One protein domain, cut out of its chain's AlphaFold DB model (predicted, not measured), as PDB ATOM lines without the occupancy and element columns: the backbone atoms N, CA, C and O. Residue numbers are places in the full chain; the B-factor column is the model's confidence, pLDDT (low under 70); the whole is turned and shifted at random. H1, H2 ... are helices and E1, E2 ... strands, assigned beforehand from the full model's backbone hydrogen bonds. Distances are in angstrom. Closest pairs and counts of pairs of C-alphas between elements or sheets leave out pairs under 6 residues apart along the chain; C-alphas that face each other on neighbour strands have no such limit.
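This is residues 122 to 297 of the 307 residues of an uncharacterized protein of Armatimonadetes bacterium (UniProt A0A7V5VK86). A small two-stranded sheet, E1 and E2, stands at one end of a helical body in which H4 packs between H1 and H6, with H5 beside the start of H1. At the far end is the helical hairpin H2 and H3, with H7 beside H2 near residues 155 to 162; residues 265 to 290 return from H7 to E2. The 176 printed residues include seven named helices and two antiparallel strands, in the order H1 H2 H3 H4 H5 E1 H6 H7 E2: mostly helix. The whole is compact, with a radius of gyration of the C-alphas of 18.2 A and spans of 49 by 38 by 31 A.

E1 is residues 210 to 214 and E2 residues 291 to 295, where C-alpha 295 is at (9.672, -40.430, -42.276). H1, residues 122 to 139, begins at C-alpha 122 (12.042, -50.634, -29.997) and measures 25.6 A. H2 is residues 144 to 163, 28.4 A; H3 170 to 183, 19.8 A; H4 185 to 196; H5 199 to 203; H6 229 to 246, 25.3 A; H7 254 to 264.

In E1 and E2, N 213 and O 292 are 2.9 A apart, within hydrogen-bond range. H4 touches H6, residues 231 to 239 alone, at a shallow tilt of 21 degrees, opposite ways; the closest C-alphas, Pro 185 and Phe 235, are 6.1 A apart. H4 touches H1 at a steep tilt of 43 degrees, with the C-alphas of Ala 134 and Trp 191 closest at 5.3 A. H1 touches H5 with residues 123 to 127 alone, closest at the C-alphas of Lys 123 and Ile 199, 6.8 A. H2 touches H6 at 54 degrees, a steep tilt, with the C-alphas of Arg 148 and Val 245 closest at 6.2 A. H2 and H3 form a hairpin at 28 degrees, with the C-alphas of Ala 154 and Leu 176 closest at 6.4 A. H2 and H7 only just touch, with 3 pairs of C-alphas within 8 A; the closest are those of Leu 162 and His 260, 7.4 A. H1 and H6 are apart. Every O i to N i+4 pair is within hydrogen-bond range in H1 to H6, and 6 of 7 in H7.

The C-alphas of Asp 163 and Arg 219, the two farthest apart, are 51.7 A apart. The printed part has no cut. The links E1 to H6 and H7 to E2 are long, and residues 163 to 168 stand free. The pLDDT is under 70 at residues 167 to 169, 266 to 283 and 285 to 297.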
ATOM      1  N   LEU A 122      12.847 -51.351 -29.010       91.50
ATOM      2  CA  LEU A 122      12.042 -50.634 -29.997       91.50
ATOM      3  C   LEU A 122      11.429 -51.583 -31.034       91.50
ATOM      4  O   LEU A 122      10.256 -51.458 -31.371       91.50
ATOM      5  N   LYS A 123      12.179 -52.585 -31.498       94.62
ATOM      6  CA  LYS A 123      11.672 -53.639 -32.386       94.62
ATOM      7  C   LYS A 123      10.499 -54.374 -31.755       94.62
ATOM      8  O   LYS A 123       9.490 -54.616 -32.414       94.62
ATOM      9  N   THR A 124      10.627 -54.720 -30.477       96.25
ATOM     10  CA  THR A 124       9.585 -55.432 -29.730       96.25
ATOM     11  C   THR A 124       8.346 -54.561 -29.537       96.25
ATOM     12  O   THR A 124       7.229 -55.037 -29.739       96.25
ATOM     13  N   SER A 125       8.515 -53.283 -29.185       94.12
ATOM     14  CA  SER A 125       7.386 -52.364 -29.011       94.12
ATOM     15  C   SER A 125       6.675 -52.067 -30.334       94.12
ATOM     16  O   SER A 125       5.447 -52.109 -30.375       94.12
ATOM     17  N   LEU A 126       7.421 -51.870 -31.426       94.50
ATOM     18  CA  LEU A 126       6.865 -51.688 -32.769       94.50
ATOM     19  C   LEU A 126       6.106 -52.926 -33.247       94.50
ATOM     20  O   LEU A 126       5.003 -52.781 -33.760       94.50
ATOM     21  N   ARG A 127       6.644 -54.137 -33.035       96.38
ATOM     22  CA  ARG A 127       5.928 -55.388 -33.346       96.38
ATOM     23  C   ARG A 127       4.593 -55.462 -32.629       96.38
ATOM     24  O   ARG A 127       3.572 -55.648 -33.277       96.38
ATOM     25  N   LYS A 128       4.592 -55.239 -31.313       97.00
ATOM     26  CA  LYS A 128       3.363 -55.246 -30.510       97.00
ATOM     27  C   LYS A 128       2.355 -54.201 -30.991       97.00
ATOM     28  O   LYS A 128       1.164 -54.493 -31.035       97.00
ATOM     29  N   ALA A 129       2.817 -53.005 -31.362       94.69
ATOM     30  CA  ALA A 129       1.951 -51.961 -31.905       94.69
ATOM     31  C   ALA A 129       1.341 -52.380 -33.253       94.69
ATOM     32  O   ALA A 129       0.124 -52.347 -33.393       94.69
ATOM     33  N   ILE A 130       2.158 -52.850 -34.201       95.81
ATOM     34  CA  ILE A 130       1.695 -53.327 -35.516       95.81
ATOM     35  C   ILE A 130       0.705 -54.486 -35.352       95.81
ATOM     36  O   ILE A 130      -0.348 -54.481 -35.977       95.81
ATOM     37  N   GLU A 131       1.006 -55.464 -34.495       96.00
ATOM     38  CA  GLU A 131       0.114 -56.595 -34.224       96.00
ATOM     39  C   GLU A 131      -1.224 -56.150 -33.636       96.00
ATOM     40  O   GLU A 131      -2.260 -56.678 -34.029       96.00
ATOM     41  N   ARG A 132      -1.220 -55.183 -32.711       95.19
ATOM     42  CA  ARG A 132      -2.446 -54.644 -32.117       95.19
ATOM     43  C   ARG A 132      -3.316 -53.952 -33.163       95.19
ATOM     44  O   ARG A 132      -4.492 -54.283 -33.268       95.19
ATOM     45  N   GLU A 133      -2.746 -53.026 -33.935       92.62
ATOM     46  CA  GLU A 133      -3.499 -52.274 -34.950       92.62
ATOM     47  C   GLU A 133      -3.988 -53.185 -36.085       92.62
ATOM     48  O   GLU A 133      -5.111 -53.053 -36.578       92.62
ATOM     49  N   ALA A 134      -3.180 -54.172 -36.465       92.31
ATOM     50  CA  ALA A 134      -3.565 -55.128 -37.486       92.31
ATOM     51  C   ALA A 134      -4.639 -56.114 -37.001       92.31
ATOM     52  O   ALA A 134      -5.540 -56.427 -37.772       92.31
ATOM     53  N   LYS A 135      -4.613 -56.551 -35.732       93.44
ATOM     54  CA  LYS A 135      -5.712 -57.335 -35.138       93.44
ATOM     55  C   LYS A 135      -7.011 -56.538 -35.106       93.44
ATOM     56  O   LYS A 135      -8.023 -57.034 -35.585       93.44
ATOM     57  N   ALA A 136      -6.960 -55.291 -34.632       89.88
ATOM     58  CA  ALA A 136      -8.119 -54.398 -34.623       89.88
ATOM     59  C   ALA A 136      -8.685 -54.183 -36.038       89.88
ATOM     60  O   ALA A 136      -9.897 -54.112 -36.231       89.88
ATOM     61  N   SER A 137      -7.806 -54.141 -37.044       88.12
ATOM     62  CA  SER A 137      -8.217 -54.143 -38.444       88.12
ATOM     63  C   SER A 137      -8.880 -55.479 -38.815       88.12
ATOM     64  O   SER A 137     -10.042 -55.506 -39.213       88.12
ATOM     65  N   ASP A 138      -8.203 -56.613 -38.683       88.25
ATOM     66  CA  ASP A 138      -8.696 -57.899 -39.191       88.25
ATOM     67  C   ASP A 138      -9.937 -58.452 -38.461       88.25
ATOM     68  O   ASP A 138     -10.692 -59.216 -39.066       88.25
ATOM     69  N   GLU A 139     -10.210 -58.035 -37.221       88.94
ATOM     70  CA  GLU A 139     -11.435 -58.390 -36.484       88.94
ATOM     71  C   GLU A 139     -12.714 -57.958 -37.217       88.94
ATOM     72  O   GLU A 139     -13.726 -58.667 -37.192       88.94
ATOM     73  N   PHE A 140     -12.671 -56.830 -37.932       87.81
ATOM     74  CA  PHE A 140     -13.800 -56.399 -38.741       87.81
ATOM     75  C   PHE A 140     -13.896 -57.242 -40.021       87.81
ATOM     76  O   PHE A 140     -13.069 -57.140 -40.933       87.81
ATOM     77  N   ARG A 141     -14.944 -58.071 -40.101       89.62
ATOM     78  CA  ARG A 141     -15.256 -58.873 -41.291       89.62
ATOM     79  C   ARG A 141     -15.894 -57.995 -42.364       89.62
ATOM     80  O   ARG A 141     -17.028 -57.548 -42.197       89.62
ATOM     81  N   TRP A 142     -15.195 -57.826 -43.486       92.19
ATOM     82  CA  TRP A 142     -15.667 -57.087 -44.663       92.19
ATOM     83  C   TRP A 142     -16.710 -57.892 -45.444       92.19
ATOM     84  O   TRP A 142     -16.437 -58.453 -46.501       92.19
ATOM     85  N   THR A 143     -17.922 -57.970 -44.899       94.38
ATOM     86  CA  THR A 143     -19.107 -58.443 -45.621       94.38
ATOM     87  C   THR A 143     -19.952 -57.245 -46.039       94.38
ATOM     88  O   THR A 143     -19.943 -56.201 -45.385       94.38
ATOM     89  N   GLN A 144     -20.723 -57.386 -47.120       93.06
ATOM     90  CA  GLN A 144     -21.611 -56.316 -47.583       93.06
ATOM     91  C   GLN A 144     -22.632 -55.900 -46.508       93.06
ATOM     92  O   GLN A 144     -22.947 -54.718 -46.391       93.06
ATOM     93  N   ALA A 145     -23.123 -56.853 -45.706       93.94
ATOM     94  CA  ALA A 145     -24.051 -56.585 -44.608       93.94
ATOM     95  C   ALA A 145     -23.402 -55.733 -43.503       93.94
ATOM     96  O   ALA A 145     -23.944 -54.688 -43.151       93.94
ATOM     97  N   ASN A 146     -22.208 -56.118 -43.035       93.75
ATOM     98  CA  ASN A 146     -21.489 -55.380 -41.993       93.75
ATOM     99  C   ASN A 146     -21.094 -53.976 -42.470       93.75
ATOM    100  O   ASN A 146     -21.225 -53.009 -41.728       93.75
ATOM    101  N   LEU A 147     -20.637 -53.844 -43.721       93.50
ATOM    102  CA  LEU A 147     -20.302 -52.539 -44.300       93.50
ATOM    103  C   LEU A 147     -21.524 -51.619 -44.367       93.50
ATOM    104  O   LEU A 147     -21.410 -50.443 -44.033       93.50
ATOM    105  N   ARG A 148     -22.695 -52.142 -44.753       93.38
ATOM    106  CA  ARG A 148     -23.950 -51.371 -44.765       93.38
ATOM    107  C   ARG A 148     -24.327 -50.869 -43.380       93.38
ATOM    108  O   ARG A 148     -24.747 -49.724 -43.251       93.38
ATOM    109  N   GLU A 149     -24.177 -51.708 -42.363       93.56
ATOM    110  CA  GLU A 149     -24.449 -51.333 -40.977       93.56
ATOM    111  C   GLU A 149     -23.497 -50.229 -40.495       93.56
ATOM    112  O   GLU A 149     -23.952 -49.202 -39.997       93.56
ATOM    113  N   GLN A 150     -22.191 -50.379 -40.735       91.69
ATOM    114  CA  GLN A 150     -21.196 -49.376 -40.342       91.69
ATOM    115  C   GLN A 150     -21.363 -48.051 -41.092       91.69
ATOM    116  O   GLN A 150     -21.254 -46.982 -40.495       91.69
ATOM    117  N   ILE A 151     -21.667 -48.096 -42.391       91.44
ATOM    118  CA  ILE A 151     -21.926 -46.887 -43.185       91.44
ATOM    119  C   ILE A 151     -23.211 -46.200 -42.721       91.44
ATOM    120  O   ILE A 151     -23.245 -44.973 -42.652       91.44
ATOM    121  N   ARG A 152     -24.245 -46.955 -42.327       91.38
ATOM    122  CA  ARG A 152     -25.451 -46.386 -41.713       91.38
ATOM    123  C   ARG A 152     -25.137 -45.705 -40.377       91.38
ATOM    124  O   ARG A 152     -25.544 -44.566 -40.178       91.38
ATOM    125  N   ALA A 153     -24.356 -46.342 -39.507       90.38
ATOM    126  CA  ALA A 153     -23.928 -45.735 -38.245       90.38
ATOM    127  C   ALA A 153     -23.081 -44.465 -38.470       90.38
ATOM    128  O   ALA A 153     -23.264 -43.451 -37.789       90.38
ATOM    129  N   ALA A 154     -22.184 -44.483 -39.464       88.62
ATOM    130  CA  ALA A 154     -21.400 -43.314 -39.863       88.62
ATOM    131  C   ALA A 154     -22.291 -42.188 -40.410       88.62
ATOM    132  O   ALA A 154     -22.090 -41.024 -40.069       88.62
ATOM    133  N   ARG A 155     -23.307 -42.535 -41.209       87.75
ATOM    134  CA  ARG A 155     -24.320 -41.613 -41.734       87.75
ATOM    135  C   ARG A 155     -25.092 -40.914 -40.620       87.75
ATOM    136  O   ARG A 155     -25.220 -39.694 -40.654       87.75
ATOM    137  N   GLU A 156     -25.599 -41.673 -39.655       90.38
ATOM    138  CA  GLU A 156     -26.343 -41.145 -38.507       90.38
ATOM    139  C   GLU A 156     -25.462 -40.213 -37.668       90.38
ATOM    140  O   GLU A 156     -25.852 -39.084 -37.374       90.38
ATOM    141  N   SER A 157     -24.228 -40.645 -37.385       87.00
ATOM    142  CA  SER A 157     -23.241 -39.842 -36.658       87.00
ATOM    143  C   SER A 157     -22.926 -38.533 -37.389       87.00
ATOM    144  O   SER A 157     -22.901 -37.471 -36.775       87.00
ATOM    145  N   LEU A 158     -22.726 -38.579 -38.713       85.25
ATOM    146  CA  LEU A 158     -22.447 -37.392 -39.522       85.25
ATOM    147  C   LEU A 158     -23.646 -36.437 -39.589       85.25
ATOM    148  O   LEU A 158     -23.445 -35.225 -39.528       85.25
ATOM    149  N   SER A 159     -24.870 -36.964 -39.699       86.81
ATOM    150  CA  SER A 159     -26.095 -36.151 -39.658       86.81
ATOM    151  C   SER A 159     -26.187 -35.391 -38.340       86.81
ATOM    152  O   SER A 159     -26.375 -34.180 -38.347       86.81
ATOM    153  N   HIS A 160     -25.937 -36.071 -37.219       86.50
ATOM    154  CA  HIS A 160     -25.945 -35.439 -35.904       86.50
ATOM    155  C   HIS A 160     -24.926 -34.286 -35.804       86.50
ATOM    156  O   HIS A 160     -25.278 -33.204 -35.341       86.50
ATOM    157  N   LEU A 161     -23.692 -34.472 -36.302       83.75
ATOM    158  CA  LEU A 161     -22.682 -33.396 -36.331       83.75
ATOM    159  C   LEU A 161     -23.084 -32.207 -37.225       83.75
ATOM    160  O   LEU A 161     -22.545 -31.106 -37.092       83.75
ATOM    161  N   LEU A 162     -23.917 -32.439 -38.242       83.88
ATOM    162  CA  LEU A 162     -24.400 -31.387 -39.140       83.88
ATOM    163  C   LEU A 162     -25.526 -30.572 -38.506       83.88
ATOM    164  O   LEU A 162     -25.606 -29.370 -38.765       83.88
ATOM    165  N   ASP A 163     -26.352 -31.218 -37.688       88.12
ATOM    166  CA  ASP A 163     -27.476 -30.592 -36.994       88.12
ATOM    167  C   ASP A 163     -27.029 -29.851 -35.717       88.12
ATOM    168  O   ASP A 163     -27.688 -28.897 -35.296       88.12
ATOM    169  N   HIS A 164     -25.882 -30.224 -35.133       86.06
ATOM    170  CA  HIS A 164     -25.391 -29.692 -33.852       86.06
ATOM    171  C   HIS A 164     -23.926 -29.195 -33.880       86.06
ATOM    172  O   HIS A 164     -23.098 -29.674 -33.107       86.06
ATOM    173  N   PRO A 165     -23.579 -28.181 -34.697       76.44
ATOM    174  CA  PRO A 165     -22.186 -27.766 -34.920       76.44
ATOM    175  C   PRO A 165     -21.443 -27.219 -33.683       76.44
ATOM    176  O   PRO A 165     -20.213 -27.230 -33.672       76.44
ATOM    177  N   ASP A 166     -22.165 -26.741 -32.660       76.31
ATOM    178  CA  ASP A 166     -21.595 -26.066 -31.481       76.31
ATOM    179  C   ASP A 166     -21.406 -26.981 -30.261       76.31
ATOM    180  O   ASP A 166     -20.806 -26.581 -29.254       76.31
ATOM    181  N   ALA A 167     -21.912 -28.217 -30.310       62.28
ATOM    182  CA  ALA A 167     -21.673 -29.162 -29.234       62.28
ATOM    183  C   ALA A 167     -20.169 -29.484 -29.195       62.28
ATOM    184  O   ALA A 167     -19.517 -29.682 -30.218       62.28
ATOM    185  N   ARG A 168     -19.570 -29.506 -28.000       58.75
ATOM    186  CA  ARG A 168     -18.166 -29.906 -27.798       58.75
ATOM    187  C   ARG A 168     -18.037 -31.426 -28.008       58.75
ATOM    188  O   ARG A 168     -17.848 -32.184 -27.065       58.75
ATOM    189  N   GLU A 169     -18.191 -31.845 -29.262       64.62
ATOM    190  CA  GLU A 169     -18.347 -33.204 -29.801       64.62
ATOM    191  C   GLU A 169     -17.024 -33.982 -29.859       64.62
ATOM    192  O   GLU A 169     -16.617 -34.479 -30.911       64.62
ATOM    193  N   SER A 170     -16.298 -34.103 -28.745       75.94
ATOM    194  CA  SER A 170     -15.115 -34.974 -28.733       75.94
ATOM    195  C   SER A 170     -15.502 -36.435 -28.984       75.94
ATOM    196  O   SER A 170     -14.855 -37.095 -29.792       75.94
ATOM    197  N   ALA A 171     -16.592 -36.905 -28.368       83.06
ATOM    198  CA  ALA A 171     -17.027 -38.299 -28.442       83.06
ATOM    199  C   ALA A 171     -17.540 -38.698 -29.835       83.06
ATOM    200  O   ALA A 171     -17.071 -39.684 -30.398       83.06
ATOM    201  N   GLN A 172     -18.449 -37.924 -30.441       83.44
ATOM    202  CA  GLN A 172     -18.965 -38.235 -31.781       83.44
ATOM    203  C   GLN A 172     -17.874 -38.106 -32.852       83.44
ATOM    204  O   GLN A 172     -17.807 -38.913 -33.782       83.44
ATOM    205  N   ARG A 173     -16.970 -37.127 -32.712       82.56
ATOM    206  CA  ARG A 173     -15.819 -37.000 -33.612       82.56
ATOM    207  C   ARG A 173     -14.866 -38.183 -33.469       82.56
ATOM    208  O   ARG A 173     -14.387 -38.689 -34.479       82.56
ATOM    209  N   GLU A 174     -14.598 -38.635 -32.249       85.44
ATOM    210  CA  GLU A 174     -13.789 -39.829 -31.990       85.44
ATOM    211  C   GLU A 174     -14.440 -41.095 -32.563       85.44
ATOM    212  O   GLU A 174     -13.754 -41.912 -33.183       85.44
ATOM    213  N   GLN A 175     -15.765 -41.220 -32.457       87.06
ATOM    214  CA  GLN A 175     -16.519 -42.308 -33.072       87.06
ATOM    215  C   GLN A 175     -16.395 -42.285 -34.601       87.06
ATOM    216  O   GLN A 175     -16.070 -43.311 -35.192       87.06
ATOM    217  N   LEU A 176     -16.561 -41.126 -35.254       85.69
ATOM    218  CA  LEU A 176     -16.359 -41.013 -36.704       85.69
ATOM    219  C   LEU A 176     -14.921 -41.312 -37.126       85.69
ATOM    220  O   LEU A 176     -14.714 -41.966 -38.143       85.69
ATOM    221  N   LEU A 177     -13.926 -40.867 -36.357       85.69
ATOM    222  CA  LEU A 177     -12.525 -41.198 -36.624       85.69
ATOM    223  C   LEU A 177     -12.276 -42.705 -36.494       85.69
ATOM    224  O   LEU A 177     -11.551 -43.276 -37.304       85.69
ATOM    225  N   THR A 178     -12.898 -43.355 -35.511       87.75
ATOM    226  CA  THR A 178     -12.814 -44.808 -35.320       87.75
ATOM    227  C   THR A 178     -13.458 -45.555 -36.486       87.75
ATOM    228  O   THR A 178     -12.826 -46.437 -37.066       87.75
ATOM    229  N   LEU A 179     -14.669 -45.155 -36.889       87.44
ATOM    230  CA  LEU A 179     -15.371 -45.718 -38.045       87.44
ATOM    231  C   LEU A 179     -14.586 -45.507 -39.341       87.44
ATOM    232  O   LEU A 179     -14.439 -46.434 -40.131       87.44
ATOM    233  N   SER A 180     -14.030 -44.310 -39.535       86.56
ATOM    234  CA  SER A 180     -13.169 -43.993 -40.673       86.56
ATOM    235  C   SER A 180     -11.990 -44.966 -40.741       86.56
ATOM    236  O   SER A 180     -11.829 -45.659 -41.742       86.56
ATOM    237  N   ARG A 181     -11.229 -45.145 -39.654       86.81
ATOM    238  CA  ARG A 181     -10.111 -46.109 -39.622       86.81
ATOM    239  C   ARG A 181     -10.548 -47.541 -39.945       86.81
ATOM    240  O   ARG A 181      -9.894 -48.220 -40.733       86.81
ATOM    241  N   GLN A 182     -11.673 -47.995 -39.390       89.00
ATOM    242  CA  GLN A 182     -12.200 -49.346 -39.634       89.00
ATOM    243  C   GLN A 182     -12.608 -49.571 -41.097       89.00
ATOM    244  O   GLN A 182     -12.365 -50.648 -41.654       89.00
ATOM    245  N   LEU A 183     -13.203 -48.550 -41.718       90.44
ATOM    246  CA  LEU A 183     -13.685 -48.570 -43.097       90.44
ATOM    247  C   LEU A 183     -12.600 -48.236 -44.128       90.44
ATOM    248  O   LEU A 183     -12.878 -48.302 -45.320       90.44
ATOM    249  N   ASN A 184     -11.376 -47.901 -43.714       90.94
ATOM    250  CA  ASN A 184     -10.307 -47.510 -44.626       90.94
ATOM    251  C   ASN A 184      -9.513 -48.732 -45.134       90.94
ATOM    252  O   ASN A 184      -8.643 -49.242 -44.419       90.94
ATOM    253  N   PRO A 185      -9.707 -49.193 -46.385       92.94
ATOM    254  CA  PRO A 185      -8.979 -50.355 -46.885       92.94
ATOM    255  C   PRO A 185      -7.485 -50.063 -47.088       92.94
ATOM    256  O   PRO A 185      -6.673 -50.984 -47.039       92.94
ATOM    257  N   VAL A 186      -7.090 -48.794 -47.266       91.69
ATOM    258  CA  VAL A 186      -5.677 -48.406 -47.410       91.69
ATOM    259  C   VAL A 186      -4.932 -48.630 -46.099       91.69
ATOM    260  O   VAL A 186      -3.829 -49.171 -46.101       91.69
ATOM    261  N   GLU A 187      -5.540 -48.249 -44.976       91.31
ATOM    262  CA  GLU A 187      -4.959 -48.456 -43.650       91.31
ATOM    263  C   GLU A 187      -4.831 -49.951 -43.324       91.31
ATOM    264  O   GLU A 187      -3.779 -50.403 -42.873       91.31
ATOM    265  N   ARG A 188      -5.842 -50.758 -43.667       94.06
ATOM    266  CA  ARG A 188      -5.778 -52.223 -43.524       94.06
ATOM    267  C   ARG A 188      -4.671 -52.845 -44.367       94.06
ATOM    268  O   ARG A 188      -3.900 -53.665 -43.869       94.06
ATOM    269  N   LEU A 189      -4.582 -52.459 -45.643       94.56
ATOM    270  CA  LEU A 189      -3.502 -52.887 -46.530       94.56
ATOM    271  C   LEU A 189      -2.148 -52.524 -45.920       94.56
ATOM    272  O   LEU A 189      -1.252 -53.367 -45.877       94.56
ATOM    273  N   LEU A 190      -2.013 -51.298 -45.414       94.00
ATOM    274  CA  LEU A 190      -0.794 -50.829 -44.780       94.00
ATOM    275  C   LEU A 190      -0.406 -51.702 -43.581       94.00
ATOM    276  O   LEU A 190       0.735 -52.160 -43.515       94.00
ATOM    277  N   TRP A 191      -1.335 -51.979 -42.665       95.25
ATOM    278  CA  TRP A 191      -1.057 -52.819 -41.502       95.25
ATOM    279  C   TRP A 191      -0.663 -54.248 -41.895       95.25
ATOM    280  O   TRP A 191       0.308 -54.776 -41.354       95.25
ATOM    281  N   ARG A 192      -1.314 -54.843 -42.904       95.69
ATOM    282  CA  ARG A 192      -0.947 -56.170 -43.439       95.69
ATOM    283  C   ARG A 192       0.432 -56.186 -44.101       95.69
ATOM    284  O   ARG A 192       1.168 -57.163 -43.977       95.69
ATOM    285  N   VAL A 193       0.797 -55.113 -44.806       95.50
ATOM    286  CA  VAL A 193       2.145 -54.952 -45.373       95.50
ATOM    287  C   VAL A 193       3.170 -54.831 -44.245       95.50
ATOM    288  O   VAL A 193       4.176 -55.535 -44.265       95.50
ATOM    289  N   LEU A 194       2.899 -54.002 -43.234       95.50
ATOM    290  CA  LEU A 194       3.778 -53.796 -42.081       95.50
ATOM    291  C   LEU A 194       3.986 -55.062 -41.246       95.50
ATOM    292  O   LEU A 194       5.100 -55.295 -40.787       95.50
ATOM    293  N   GLN A 195       2.960 -55.901 -41.095       96.12
ATOM    294  CA  GLN A 195       3.079 -57.207 -40.439       96.12
ATOM    295  C   GLN A 195       4.078 -58.137 -41.140       96.12
ATOM    296  O   GLN A 195       4.746 -58.930 -40.478       96.12
ATOM    297  N   LYS A 196       4.170 -58.063 -42.474       96.12
ATOM    298  CA  LYS A 196       5.067 -58.906 -43.281       96.12
ATOM    299  C   LYS A 196       6.429 -58.265 -43.549       96.12
ATOM    300  O   LYS A 196       7.333 -58.943 -44.031       96.12
ATOM    301  N   LEU A 197       6.577 -56.971 -43.280       95.69
ATOM    302  CA  LEU A 197       7.809 -56.232 -43.520       95.69
ATOM    303  C   LEU A 197       8.869 -56.579 -42.468       95.69
ATOM    304  O   LEU A 197       8.579 -56.699 -41.276       95.69
ATOM    305  N   ASP A 198      10.133 -56.659 -42.886       95.06
ATOM    306  CA  ASP A 198      11.237 -56.703 -41.931       95.06
ATOM    307  C   ASP A 198      11.383 -55.348 -41.224       95.06
ATOM    308  O   ASP A 198      11.911 -54.379 -41.773       95.06
ATOM    309  N   ILE A 199      10.933 -55.296 -39.970       94.25
ATOM    310  CA  ILE A 199      11.002 -54.112 -39.104       94.25
ATOM    311  C   ILE A 199      12.441 -53.615 -38.934       94.25
ATOM    312  O   ILE A 199      12.640 -52.422 -38.710       94.25
ATOM    313  N   GLN A 200      13.454 -54.475 -39.094       93.81
ATOM    314  CA  GLN A 200      14.844 -54.028 -39.044       93.81
ATOM    315  C   GLN A 200      15.140 -52.972 -40.115       93.81
ATOM    316  O   GLN A 200      15.851 -52.010 -39.834       93.81
ATOM    317  N   LYS A 201      14.538 -53.085 -41.307       92.44
ATOM    318  CA  LYS A 201      14.671 -52.070 -42.361       92.44
ATOM    319  C   LYS A 201      14.144 -50.709 -41.911       92.44
ATOM    320  O   LYS A 201      14.757 -49.698 -42.226       92.44
ATOM    321  N   LEU A 202      13.051 -50.681 -41.141       91.94
ATOM    322  CA  LEU A 202      12.487 -49.440 -40.599       91.94
ATOM    323  C   LEU A 202      13.381 -48.824 -39.515       91.94
ATOM    324  O   LEU A 202      13.519 -47.605 -39.461       91.94
ATOM    325  N   LEU A 203      14.001 -49.655 -38.673       91.38
ATOM    326  CA  LEU A 203      14.924 -49.203 -37.624       91.38
ATOM    327  C   LEU A 203      16.227 -48.635 -38.189       91.38
ATOM    328  O   LEU A 203      16.798 -47.710 -37.620       91.38
ATOM    329  N   ASN A 204      16.667 -49.153 -39.334       91.19
ATOM    330  CA  ASN A 204      17.888 -48.708 -39.994       91.19
ATOM    331  C   ASN A 204      17.734 -47.351 -40.708       91.19
ATOM    332  O   ASN A 204      18.725 -46.826 -41.214       91.19
ATOM    333  N   ILE A 205      16.526 -46.772 -40.765       90.81
ATOM    334  CA  ILE A 205      16.292 -45.461 -41.381       90.81
ATOM    335  C   ILE A 205      16.901 -44.373 -40.483       90.81
ATOM    336  O   ILE A 205      16.441 -44.193 -39.350       90.81
ATOM    337  N   PRO A 206      17.892 -43.599 -40.966       86.94
ATOM    338  CA  PRO A 206      18.484 -42.537 -40.170       86.94
ATOM    339  C   PRO A 206      17.461 -41.461 -39.796       86.94
ATOM    340  O   PRO A 206      16.478 -41.202 -40.495       86.94
ATOM    341  N   LEU A 207      17.698 -40.790 -38.670       83.19
ATOM    342  CA  LEU A 207      16.816 -39.719 -38.212       83.19
ATOM    343  C   LEU A 207      16.756 -38.592 -39.244       83.19
ATOM    344  O   LEU A 207      17.786 -38.162 -39.754       83.19
ATOM    345  N   ARG A 208      15.543 -38.067 -39.478       83.69
ATOM    346  CA  ARG A 208      15.256 -37.015 -40.473       83.69
ATOM    347  C   ARG A 208      15.460 -37.439 -41.928       83.69
ATOM    348  O   ARG A 208      15.261 -36.612 -42.815       83.69
ATOM    349  N   GLU A 209      15.772 -38.704 -42.186       88.06
ATOM    350  CA  GLU A 209      15.701 -39.247 -43.532       88.06
ATOM    351  C   GLU A 209      14.291 -39.740 -43.852       88.06
ATOM    352  O   GLU A 209      13.503 -40.146 -42.988       88.06
ATOM    353  N   ARG A 210      13.980 -39.681 -45.144       87.06
ATOM    354  CA  ARG A 210      12.770 -40.248 -45.722       87.06
ATOM    355  C   ARG A 210      13.173 -41.363 -46.661       87.06
ATOM    356  O   ARG A 210      14.004 -41.155 -47.542       87.06
ATOM    357  N   ARG A 211      12.564 -42.529 -46.480       90.94
ATOM    358  CA  ARG A 211      12.744 -43.676 -47.372       90.94
ATOM    359  C   ARG A 211      11.420 -43.988 -48.037       90.94
ATOM    360  O   ARG A 211      10.358 -43.888 -47.415       90.94
ATOM    361  N   VAL A 212      11.496 -44.292 -49.327       92.25
ATOM    362  CA  VAL A 212      10.336 -44.653 -50.130       92.25
ATOM    363  C   VAL A 212      10.450 -46.120 -50.478       92.25
ATOM    364  O   VAL A 212      11.397 -46.516 -51.155       92.25
ATOM    365  N   PHE A 213       9.493 -46.910 -50.012       92.31
ATOM    366  CA  PHE A 213       9.440 -48.332 -50.302       92.31
ATOM    367  C   PHE A 213       8.553 -48.590 -51.517       92.31
ATOM    368  O   PHE A 213       7.483 -47.985 -51.649       92.31
ATOM    369  N   SER A 214       8.996 -49.491 -52.394       92.12
ATOM    370  CA  SER A 214       8.219 -49.933 -53.549       92.12
ATOM    371  C   SER A 214       8.359 -51.429 -53.811       92.12
ATOM    372  O   SER A 214       9.351 -52.065 -53.454       92.12
ATOM    373  N   ASN A 215       7.341 -52.003 -54.445       89.00
ATOM    374  CA  ASN A 215       7.389 -53.356 -54.991       89.00
ATOM    375  C   ASN A 215       8.272 -53.458 -56.246       89.00
ATOM    376  O   ASN A 215       8.587 -54.564 -56.673       89.00
ATOM    377  N   GLN A 216       8.685 -52.327 -56.820       87.38
ATOM    378  CA  GLN A 216       9.609 -52.262 -57.947       87.38
ATOM    379  C   GLN A 216      10.950 -51.684 -57.496       87.38
ATOM    380  O   GLN A 216      11.001 -50.701 -56.754       87.38
ATOM    381  N   ALA A 217      12.046 -52.281 -57.961       85.94
ATOM    382  CA  ALA A 217      13.371 -51.715 -57.752       85.94
ATOM    383  C   ALA A 217      13.512 -50.413 -58.557       85.94
ATOM    384  O   ALA A 217      13.135 -50.344 -59.726       85.94
ATOM    385  N   GLY A 218      14.075 -49.375 -57.942       90.62
ATOM    386  CA  GLY A 218      14.352 -48.107 -58.609       90.62
ATOM    387  C   GLY A 218      15.492 -47.366 -57.927       90.62
ATOM    388  O   GLY A 218      15.806 -47.629 -56.771       90.62
ATOM    389  N   ARG A 219      16.105 -46.401 -58.622       89.25
ATOM    390  CA  ARG A 219      17.281 -45.661 -58.116       89.25
ATOM    391  C   ARG A 219      17.058 -45.008 -56.743       89.25
ATOM    392  O   ARG A 219      17.999 -44.886 -55.969       89.25
ATOM    393  N   PHE A 220      15.825 -44.596 -56.458       88.69
ATOM    394  CA  PHE A 220      15.425 -43.943 -55.204       88.69
ATOM    395  C   PHE A 220      14.343 -44.724 -54.445       88.69
ATOM    396  O   PHE A 220      13.751 -44.192 -53.507       88.69
ATOM    397  N   LEU A 221      14.048 -45.952 -54.880       90.88
ATOM    398  CA  LEU A 221      12.995 -46.789 -54.316       90.88
ATOM    399  C   LEU A 221      13.634 -48.008 -53.670       90.88
ATOM    400  O   LEU A 221      14.281 -48.815 -54.338       90.88
ATOM    401  N   GLU A 222      13.439 -48.132 -52.367       92.31
ATOM    402  CA  GLU A 222      13.913 -49.286 -51.630       92.31
ATOM    403  C   GLU A 222      12.937 -50.451 -51.840       92.31
ATOM    404  O   GLU A 222      11.727 -50.285 -51.639       92.31
ATOM    405  N   PRO A 223      13.414 -51.631 -52.269       92.88
ATOM    406  CA  PRO A 223      12.531 -52.760 -52.483       92.88
ATOM    407  C   PRO A 223      11.931 -53.206 -51.148       92.88
ATOM    408  O   PRO A 223      12.648 -53.497 -50.180       92.88
ATOM    409  N   ILE A 224      10.603 -53.318 -51.112       93.19
ATOM    410  CA  ILE A 224       9.876 -53.815 -49.937       93.19
ATOM    411  C   ILE A 224      10.408 -55.212 -49.556       93.19
ATOM    412  O   ILE A 224      10.674 -55.489 -48.384       93.19
ATOM    413  N   GLY A 225      10.675 -56.060 -50.556       92.44
ATOM    414  CA  GLY A 225      11.195 -57.416 -50.358       92.44
ATOM    415  C   GLY A 225      10.128 -58.426 -49.933       92.44
ATOM    416  O   GLY A 225      10.464 -59.447 -49.346       92.44
ATOM    417  N   LEU A 226       8.853 -58.136 -50.210       94.00
ATOM    418  CA  LEU A 226       7.735 -59.060 -50.031       94.00
ATOM    419  C   LEU A 226       6.856 -59.059 -51.284       94.00
ATOM    420  O   LEU A 226       6.723 -58.026 -51.945       94.00
ATOM    421  N   ASP A 227       6.246 -60.202 -51.592       93.81
ATOM    422  CA  ASP A 227       5.223 -60.276 -52.633       93.81
ATOM    423  C   ASP A 227       3.939 -59.596 -52.139       93.81
ATOM    424  O   ASP A 227       3.202 -60.117 -51.296       93.81
ATOM    425  N   VAL A 228       3.704 -58.379 -52.635       94.12
ATOM    426  CA  VAL A 228       2.534 -57.557 -52.293       94.12
ATOM    427  C   VAL A 228       1.288 -57.958 -53.080       94.12
ATOM    428  O   VAL A 228       0.188 -57.561 -52.705       94.12
ATOM    429  N   THR A 229       1.427 -58.741 -54.150       93.50
ATOM    430  CA  THR A 229       0.340 -59.087 -55.078       93.50
ATOM    431  C   THR A 229      -0.913 -59.639 -54.385       93.50
ATOM    432  O   THR A 229      -2.003 -59.125 -54.654       93.50
ATOM    433  N   PRO A 230      -0.827 -60.623 -53.460       95.69
ATOM    434  CA  PRO A 230      -2.018 -61.117 -52.766       95.69
ATOM    435  C   PRO A 230      -2.678 -60.046 -51.886       95.69
ATOM    436  O   PRO A 230      -3.905 -59.984 -51.821       95.69
ATOM    437  N   LEU A 231      -1.885 -59.174 -51.255       94.69
ATOM    438  CA  LEU A 231      -2.397 -58.088 -50.414       94.69
ATOM    439  C   LEU A 231      -3.115 -57.025 -51.255       94.69
ATOM    440  O   LEU A 231      -4.182 -56.555 -50.870       94.69
ATOM    441  N   LEU A 232      -2.567 -56.690 -52.425       93.94
ATOM    442  CA  LEU A 232      -3.176 -55.750 -53.369       93.94
ATOM    443  C   LEU A 232      -4.483 -56.291 -53.958       93.94
ATOM    444  O   LEU A 232      -5.443 -55.539 -54.101       93.94
ATOM    445  N   ARG A 233      -4.557 -57.596 -54.256       95.19
ATOM    446  CA  ARG A 233      -5.801 -58.233 -54.715       95.19
ATOM    447  C   ARG A 233      -6.896 -58.148 -53.653       95.19
ATOM    448  O   ARG A 233      -8.029 -57.806 -53.981       95.19
ATOM    449  N   GLN A 234      -6.556 -58.434 -52.397       94.62
ATOM    450  CA  GLN A 234      -7.493 -58.307 -51.281       94.62
ATOM    451  C   GLN A 234      -7.947 -56.854 -51.089       94.62
ATOM    452  O   GLN A 234      -9.139 -56.601 -50.955       94.62
ATOM    453  N   PHE A 235      -7.016 -55.899 -51.147       94.38
ATOM    454  CA  PHE A 235      -7.328 -54.471 -51.098       94.38
ATOM    455  C   PHE A 235      -8.303 -54.050 -52.207       94.38
ATOM    456  O   PHE A 235      -9.282 -53.369 -51.922       94.38
ATOM    457  N   ALA A 236      -8.089 -54.493 -53.449       92.69
ATOM    458  CA  ALA A 236      -8.979 -54.177 -54.564       92.69
ATOM    459  C   ALA A 236     -10.401 -54.734 -54.354       92.69
ATOM    460  O   ALA A 236     -11.383 -54.060 -54.665       92.69
ATOM    461  N   GLN A 237     -10.524 -55.938 -53.783       94.75
ATOM    462  CA  GLN A 237     -11.820 -56.525 -53.417       94.75
ATOM    463  C   GLN A 237     -12.514 -55.719 -52.313       94.75
ATOM    464  O   GLN A 237     -13.685 -55.370 -52.457       94.75
ATOM    465  N   GLU A 238     -11.791 -55.392 -51.239       94.50
ATOM    466  CA  GLU A 238     -12.287 -54.564 -50.134       94.50
ATOM    467  C   GLU A 238     -12.757 -53.197 -50.657       94.50
ATOM    468  O   GLU A 238     -13.893 -52.792 -50.419       94.50
ATOM    469  N   GLN A 239     -11.935 -52.530 -51.466       92.88
ATOM    470  CA  GLN A 239     -12.263 -51.243 -52.072       92.88
ATOM    471  C   GLN A 239     -13.496 -51.318 -52.983       92.88
ATOM    472  O   GLN A 239     -14.356 -50.441 -52.913       92.88
ATOM    473  N   SER A 240     -13.620 -52.364 -53.805       91.88
ATOM    474  CA  SER A 240     -14.800 -52.567 -54.652       91.88
ATOM    475  C   SER A 240     -16.069 -52.748 -53.820       91.88
ATOM    476  O   SER A 240     -17.097 -52.158 -54.146       91.88
ATOM    477  N   LEU A 241     -16.011 -53.540 -52.745       93.12
ATOM    478  CA  LEU A 241     -17.147 -53.747 -51.843       93.12
ATOM    479  C   LEU A 241     -17.557 -52.443 -51.158       93.12
ATOM    480  O   LEU A 241     -18.740 -52.105 -51.148       93.12
ATOM    481  N   LEU A 242     -16.587 -51.693 -50.630       91.94
ATOM    482  CA  LEU A 242     -16.851 -50.402 -50.002       91.94
ATOM    483  C   LEU A 242     -17.463 -49.421 -50.995       91.94
ATOM    484  O   LEU A 242     -18.466 -48.801 -50.669       91.94
ATOM    485  N   SER A 243     -16.918 -49.326 -52.212       88.38
ATOM    486  CA  SER A 243     -17.442 -48.443 -53.257       88.38
ATOM    487  C   SER A 243     -18.908 -48.741 -53.574       88.38
ATOM    488  O   SER A 243     -19.703 -47.811 -53.684       88.38
ATOM    489  N   VAL A 244     -19.288 -50.017 -53.687       90.44
ATOM    490  CA  VAL A 244     -20.686 -50.412 -53.941       90.44
ATOM    491  C   VAL A 244     -21.608 -49.954 -52.810       90.44
ATOM    492  O   VAL A 244     -22.690 -49.444 -53.080       90.44
ATOM    493  N   VAL A 245     -21.193 -50.107 -51.549       91.12
ATOM    494  CA  VAL A 245     -22.027 -49.717 -50.399       91.12
ATOM    495  C   VAL A 245     -22.046 -48.199 -50.188       91.12
ATOM    496  O   VAL A 245     -23.080 -47.638 -49.839       91.12
ATOM    497  N   TRP A 246     -20.927 -47.516 -50.430       87.31
ATOM    498  CA  TRP A 246     -20.792 -46.067 -50.258       87.31
ATOM    499  C   TRP A 246     -21.725 -45.276 -51.180       87.31
ATOM    500  O   TRP A 246     -22.292 -44.262 -50.765       87.31
ATOM    501  N   HIS A 247     -21.900 -45.773 -52.409       86.19
ATOM    502  CA  HIS A 247     -22.760 -45.191 -53.441       86.19
ATOM    503  C   HIS A 247     -24.171 -45.802 -53.472       86.19
ATOM    504  O   HIS A 247     -24.952 -45.479 -54.365       86.19
ATOM    505  N   ASP A 248     -24.517 -46.678 -52.523       88.31
ATOM    506  CA  ASP A 248     -25.867 -47.238 -52.418       88.31
ATOM    507  C   ASP A 248     -26.871 -46.088 -52.167       88.31
ATOM    508  O   ASP A 248     -26.723 -45.360 -51.182       88.31
ATOM    509  N   PRO A 249     -27.902 -45.888 -53.009       81.88
ATOM    510  CA  PRO A 249     -28.846 -44.781 -52.841       81.88
ATOM    511  C   PRO A 249     -29.600 -44.807 -51.508       81.88
ATOM    512  O   PRO A 249     -29.999 -43.761 -50.993       81.88
ATOM    513  N   GLN A 250     -29.818 -45.998 -50.945       83.62
ATOM    514  CA  GLN A 250     -30.599 -46.168 -49.722       83.62
ATOM    515  C   GLN A 250     -29.718 -46.117 -48.475       83.62
ATOM    516  O   GLN A 250     -30.110 -45.533 -47.465       83.62
ATOM    517  N   ALA A 251     -28.528 -46.716 -48.542       76.81
ATOM    518  CA  ALA A 251     -27.662 -46.915 -47.380       76.81
ATOM    519  C   ALA A 251     -26.378 -46.072 -47.387       76.81
ATOM    520  O   ALA A 251     -25.745 -45.939 -46.344       76.81
ATOM    521  N   GLY A 252     -25.999 -45.503 -48.529       79.25
ATOM    522  CA  GLY A 252     -24.746 -44.783 -48.720       79.25
ATOM    523  C   GLY A 252     -24.690 -43.422 -48.027       79.25
ATOM    524  O   GLY A 252     -25.703 -42.860 -47.590       79.25
ATOM    525  N   VAL A 253     -23.471 -42.884 -47.953       80.00
ATOM    526  CA  VAL A 253     -23.149 -41.559 -47.389       80.00
ATOM    527  C   VAL A 253     -22.742 -40.538 -48.451       80.00
ATOM    528  O   VAL A 253     -22.674 -39.355 -48.130       80.00
ATOM    529  N   GLY A 254     -22.536 -40.946 -49.710       75.25
ATOM    530  CA  GLY A 254     -22.004 -40.059 -50.755       75.25
ATOM    531  C   GLY A 254     -22.777 -38.742 -50.916       75.25
ATOM    532  O   GLY A 254     -22.183 -37.669 -50.935       75.25
ATOM    533  N   ALA A 255     -24.114 -38.791 -50.915       78.19
ATOM    534  CA  ALA A 255     -24.946 -37.587 -51.023       78.19
ATOM    535  C   ALA A 255     -24.872 -36.663 -49.787       78.19
ATOM    536  O   ALA A 255     -25.084 -35.457 -49.895       78.19
ATOM    537  N   LEU A 256     -24.601 -37.217 -48.601       72.94
ATOM    538  CA  LEU A 256     -24.444 -36.451 -47.360       72.94
ATOM    539  C   LEU A 256     -23.070 -35.798 -47.264       72.94
ATOM    540  O   LEU A 256     -22.967 -34.678 -46.770       72.94
ATOM    541  N   GLU A 257     -22.032 -36.476 -47.747       70.56
ATOM    542  CA  GLU A 257     -20.693 -35.897 -47.815       70.56
ATOM    543  C   GLU A 257     -20.636 -34.681 -48.730       70.56
ATOM    544  O   GLU A 257     -20.022 -33.683 -48.356       70.56
ATOM    545  N   GLU A 258     -21.301 -34.736 -49.887       76.62
ATOM    546  CA  GLU A 258     -21.350 -33.597 -50.808       76.62
ATOM    547  C   GLU A 258     -21.964 -32.371 -50.118       76.62
ATOM    548  O   GLU A 258     -21.364 -31.298 -50.088       76.62
ATOM    549  N   ARG A 259     -23.090 -32.564 -49.417       76.38
ATOM    550  CA  ARG A 259     -23.735 -31.505 -48.621       76.38
ATOM    551  C   ARG A 259     -22.851 -30.984 -47.486       76.38
ATOM    552  O   ARG A 259     -22.884 -29.793 -47.176       76.38
ATOM    553  N   HIS A 260     -22.094 -31.859 -46.820       72.25
ATOM    554  CA  HIS A 260     -21.170 -31.461 -45.751       72.25
ATOM    555  C   HIS A 260     -20.035 -30.588 -46.299       72.25
ATOM    556  O   HIS A 260     -19.759 -29.524 -45.734       72.25
ATOM    557  N   ARG A 261     -19.451 -30.994 -47.435       77.06
ATOM    558  CA  ARG A 261     -18.391 -30.264 -48.141       77.06
ATOM    559  C   ARG A 261     -18.859 -28.872 -48.568       77.06
ATOM    560  O   ARG A 261     -18.169 -27.895 -48.283       77.06
ATOM    561  N   GLU A 262     -20.047 -28.779 -49.167       82.06
ATOM    562  CA  GLU A 262     -20.676 -27.508 -49.557       82.06
ATOM    563  C   GLU A 262     -20.881 -26.568 -48.358       82.06
ATOM    564  O   GLU A 262     -20.619 -25.370 -48.458       82.06
ATOM    565  N   ARG A 263     -21.318 -27.098 -47.205       76.94
ATOM    566  CA  ARG A 263     -21.606 -26.284 -46.012       76.94
ATOM    567  C   ARG A 263     -20.368 -25.778 -45.282       76.94
ATOM    568  O   ARG A 263     -20.396 -24.658 -44.780       76.94
ATOM    569  N   ARG A 264     -19.328 -26.603 -45.118       71.06
ATOM    570  CA  ARG A 264     -18.192 -26.260 -44.240       71.06
ATOM    571  C   ARG A 264     -16.990 -25.668 -44.969       71.06
ATOM    572  O   ARG A 264     -16.132 -25.118 -44.291       71.06
ATOM    573  N   GLY A 265     -16.890 -25.778 -46.296       71.50
ATOM    574  CA  GLY A 265     -15.721 -25.286 -47.043       71.50
ATOM    575  C   GLY A 265     -14.395 -25.976 -46.676       71.50
ATOM    576  O   GLY A 265     -13.329 -25.484 -47.038       71.50
ATOM    577  N   TYR A 266     -14.452 -27.106 -45.963       63.88
ATOM    578  CA  TYR A 266     -13.311 -27.918 -45.533       63.88
ATOM    579  C   TYR A 266     -13.549 -29.400 -45.854       63.88
ATOM    580  O   TYR A 266     -14.675 -29.820 -46.128       63.88
ATOM    581  N   GLU A 267     -12.475 -30.191 -45.800       61.47
ATOM    582  CA  GLU A 267     -12.491 -31.643 -46.001       61.47
ATOM    583  C   GLU A 267     -13.431 -32.333 -44.990       61.47
ATOM    584  O   GLU A 267     -13.374 -32.085 -43.782       61.47
ATOM    585  N   SER A 268     -14.318 -33.194 -45.497       65.12
ATOM    586  CA  SER A 268     -15.186 -34.066 -44.698       65.12
ATOM    587  C   SER A 268     -14.341 -34.887 -43.701       65.12
ATOM    588  O   SER A 268     -13.275 -35.398 -44.049       65.12
ATOM    589  N   PRO A 269     -14.801 -35.112 -42.459       63.94
ATOM    590  CA  PRO A 269     -14.123 -36.035 -41.542       63.94
ATOM    591  C   PRO A 269     -14.102 -37.481 -42.072       63.94
ATOM    592  O   PRO A 269     -13.307 -38.298 -41.609       63.94
ATOM    593  N   LEU A 270     -14.971 -37.783 -43.042       64.06
ATOM    594  CA  LEU A 270     -15.037 -39.036 -43.780       64.06
ATOM    595  C   LEU A 270     -14.411 -38.943 -45.179       64.06
ATOM    596  O   LEU A 270     -14.300 -39.982 -45.828       64.06
ATOM    597  N   THR A 271     -13.922 -37.767 -45.625       60.09
ATOM    598  CA  THR A 271     -13.025 -37.729 -46.787       60.09
ATOM    599  C   THR A 271     -11.736 -38.411 -46.389       60.09
ATOM    600  O   THR A 271     -10.781 -37.819 -45.892       60.09
ATOM    601  N   PHE A 272     -11.707 -39.706 -46.644       61.16
ATOM    602  CA  PHE A 272     -10.480 -40.399 -46.913       61.16
ATOM    603  C   PHE A 272      -9.782 -39.607 -48.016       61.16
ATOM    604  O   PHE A 272     -10.389 -39.303 -49.047       61.16
ATOM    605  N   HIS A 273      -8.501 -39.298 -47.838       50.28
ATOM    606  CA  HIS A 273      -7.647 -39.002 -48.977       50.28
ATOM    607  C   HIS A 273      -7.492 -40.290 -49.802       50.28
ATOM    608  O   HIS A 273      -6.417 -40.885 -49.873       50.28
ATOM    609  N   TRP A 274      -8.578 -40.750 -50.427       50.59
ATOM    610  CA  TRP A 274      -8.492 -41.439 -51.694       50.59
ATOM    611  C   TRP A 274      -7.760 -40.442 -52.578       50.59
ATOM    612  O   TRP A 274      -8.349 -39.448 -52.995       50.59
ATOM    613  N   GLY A 275      -6.449 -40.606 -52.767       42.97
ATOM    614  CA  GLY A 275      -5.759 -39.860 -53.811       42.97
ATOM    615  C   GLY A 275      -6.595 -40.067 -55.062       42.97
ATOM    616  O   GLY A 275      -6.754 -41.219 -55.446       42.97
ATOM    617  N   SER A 276      -7.220 -38.993 -55.543       44.09
ATOM    618  CA  SER A 276      -8.291 -38.927 -56.537       44.09
ATOM    619  C   SER A 276      -8.248 -40.123 -57.482       44.09
ATOM    620  O   SER A 276      -7.556 -40.082 -58.497       44.09
ATOM    621  N   LEU A 277      -8.892 -41.233 -57.112       44.81
ATOM    622  CA  LEU A 277      -8.905 -42.396 -57.982       44.81
ATOM    623  C   LEU A 277      -9.945 -42.053 -59.042       44.81
ATOM    624  O   LEU A 277     -11.102 -41.837 -58.681       44.81
ATOM    625  N   PRO A 278      -9.530 -41.892 -60.310       41.47
ATOM    626  CA  PRO A 278     -10.439 -41.494 -61.367       41.47
ATOM    627  C   PRO A 278     -11.574 -42.508 -61.440       41.47
ATOM    628  O   PRO A 278     -11.338 -43.712 -61.319       41.47
ATOM    629  N   ASP A 279     -12.789 -41.997 -61.613       48.72
ATOM    630  CA  ASP A 279     -14.025 -42.763 -61.638       48.72
ATOM    631  C   ASP A 279     -13.881 -44.146 -62.302       48.72
ATOM    632  O   ASP A 279     -13.563 -44.287 -63.484       48.72
ATOM    633  N   THR A 280     -14.211 -45.169 -61.513       50.41
ATOM    634  CA  THR A 280     -14.896 -46.417 -61.902       50.41
ATOM    635  C   THR A 280     -14.252 -47.410 -62.873       50.41
ATOM    636  O   THR A 280     -14.885 -48.425 -63.172       50.41
ATOM    637  N   LYS A 281     -12.998 -47.257 -63.315       57.34
ATOM    638  CA  LYS A 281     -12.347 -48.390 -64.002       57.34
ATOM    639  C   LYS A 281     -11.850 -49.419 -62.981       57.34
ATOM    640  O   LYS A 281     -11.145 -49.026 -62.049       57.34
ATOM    641  N   PRO A 282     -12.186 -50.719 -63.130       58.25
ATOM    642  CA  PRO A 282     -11.622 -51.763 -62.283       58.25
ATOM    643  C   PRO A 282     -10.101 -51.663 -62.357       58.25
ATOM    644  O   PRO A 282      -9.512 -51.723 -63.438       58.25
ATOM    645  N   VAL A 283      -9.478 -51.419 -61.209       61.84
ATOM    646  CA  VAL A 283      -8.037 -51.212 -61.140       61.84
ATOM    647  C   VAL A 283      -7.361 -52.555 -61.375       61.84
ATOM    648  O   VAL A 283      -7.561 -53.491 -60.601       61.84
ATOM    649  N   ASP A 284      -6.575 -52.658 -62.447       70.19
ATOM    650  CA  ASP A 284      -5.750 -53.835 -62.704       70.19
ATOM    651  C   ASP A 284      -4.764 -54.018 -61.532       70.19
ATOM    652  O   ASP A 284      -3.910 -53.149 -61.310       70.19
ATOM    653  N   PRO A 285      -4.842 -55.128 -60.771       62.16
ATOM    654  CA  PRO A 285      -3.955 -55.367 -59.637       62.16
ATOM    655  C   PRO A 285      -2.475 -55.393 -60.029       62.16
ATOM    656  O   PRO A 285      -1.621 -55.106 -59.194       62.16
ATOM    657  N   SER A 286      -2.165 -55.726 -61.287       63.75
ATOM    658  CA  SER A 286      -0.797 -55.739 -61.812       63.75
ATOM    659  C   SER A 286      -0.256 -54.334 -62.109       63.75
ATOM    660  O   SER A 286       0.958 -54.119 -62.085       63.75
ATOM    661  N   ALA A 287      -1.143 -53.353 -62.308       62.53
ATOM    662  CA  ALA A 287      -0.793 -51.950 -62.508       62.53
ATOM    663  C   ALA A 287      -0.650 -51.171 -61.187       62.53
ATOM    664  O   ALA A 287      -0.109 -50.060 -61.177       62.53
ATOM    665  N   LEU A 288      -1.100 -51.744 -60.062       62.78
ATOM    666  CA  LEU A 288      -0.988 -51.122 -58.745       62.78
ATOM    667  C   LEU A 288       0.475 -51.041 -58.297       62.78
ATOM    668  O   LEU A 288       1.151 -52.039 -58.034       62.78
ATOM    669  N   ARG A 289       0.956 -49.807 -58.150       61.62
ATOM    670  CA  ARG A 289       2.246 -49.515 -57.527       61.62
ATOM    671  C   ARG A 289       2.011 -49.107 -56.088       61.62
ATOM    672  O   ARG A 289       1.414 -48.065 -55.826       61.62
ATOM    673  N   LEU A 290       2.528 -49.901 -55.157       62.78
ATOM    674  CA  LEU A 290       2.606 -49.469 -53.771       62.78
ATOM    675  C   LEU A 290       3.827 -48.555 -53.648       62.78
ATOM    676  O   LEU A 290       4.964 -49.007 -53.779       62.78
ATOM    677  N   ILE A 291       3.583 -47.261 -53.455       59.56
ATOM    678  CA  ILE A 291       4.619 -46.276 -53.140       59.56
ATOM    679  C   ILE A 291       4.331 -45.787 -51.736       59.56
ATOM    680  O   ILE A 291       3.339 -45.096 -51.505       59.56
ATOM    681  N   TRP A 292       5.204 -46.136 -50.798       64.25
ATOM    682  CA  TRP A 292       5.013 -45.759 -49.409       64.25
ATOM    683  C   TRP A 292       6.152 -44.882 -48.916       64.25
ATOM    684  O   TRP A 292       7.317 -45.192 -49.142       64.25
ATOM    685  N   ARG A 293       5.816 -43.767 -48.264       62.91
ATOM    686  CA  ARG A 293       6.786 -42.796 -47.750       62.91
ATOM    687  C   ARG A 293       6.865 -42.925 -46.239       62.91
ATOM    688  O   ARG A 293       5.907 -42.593 -45.550       62.91
ATOM    689  N   PHE A 294       8.019 -43.345 -45.732       65.38
ATOM    690  CA  PHE A 294       8.287 -43.355 -44.300       65.38
ATOM    691  C   PHE A 294       9.190 -42.183 -43.928       65.38
ATOM    692  O   PHE A 294      10.184 -41.910 -44.604       65.38
ATOM    693  N   CYS A 295       8.848 -41.486 -42.847       54.44
ATOM    694  CA  CYS A 295       9.672 -40.430 -42.276       54.44
ATOM    695  C   CYS A 295      10.007 -40.835 -40.843       54.44
ATOM    696  O   CYS A 295       9.112 -40.910 -40.001       54.44
ATOM    697  N   ALA A 296      11.285 -41.086 -40.561       54.12
ATOM    698  CA  ALA A 296      11.718 -41.396 -39.206       54.12
ATOM    699  C   ALA A 296      11.665 -40.119 -38.352       54.12
ATOM    700  O   ALA A 296      12.595 -39.307 -38.336       54.12
ATOM    701  N   ALA A 297      10.551 -39.932 -37.649       47.88
ATOM    702  CA  ALA A 297      10.440 -38.988 -36.551       47.88
ATOM    703  C   ALA A 297      10.557 -39.779 -35.248       47.88
ATOM    704  O   ALA A 297       9.749 -40.669 -34.987       47.88
TER     705      ALA A 297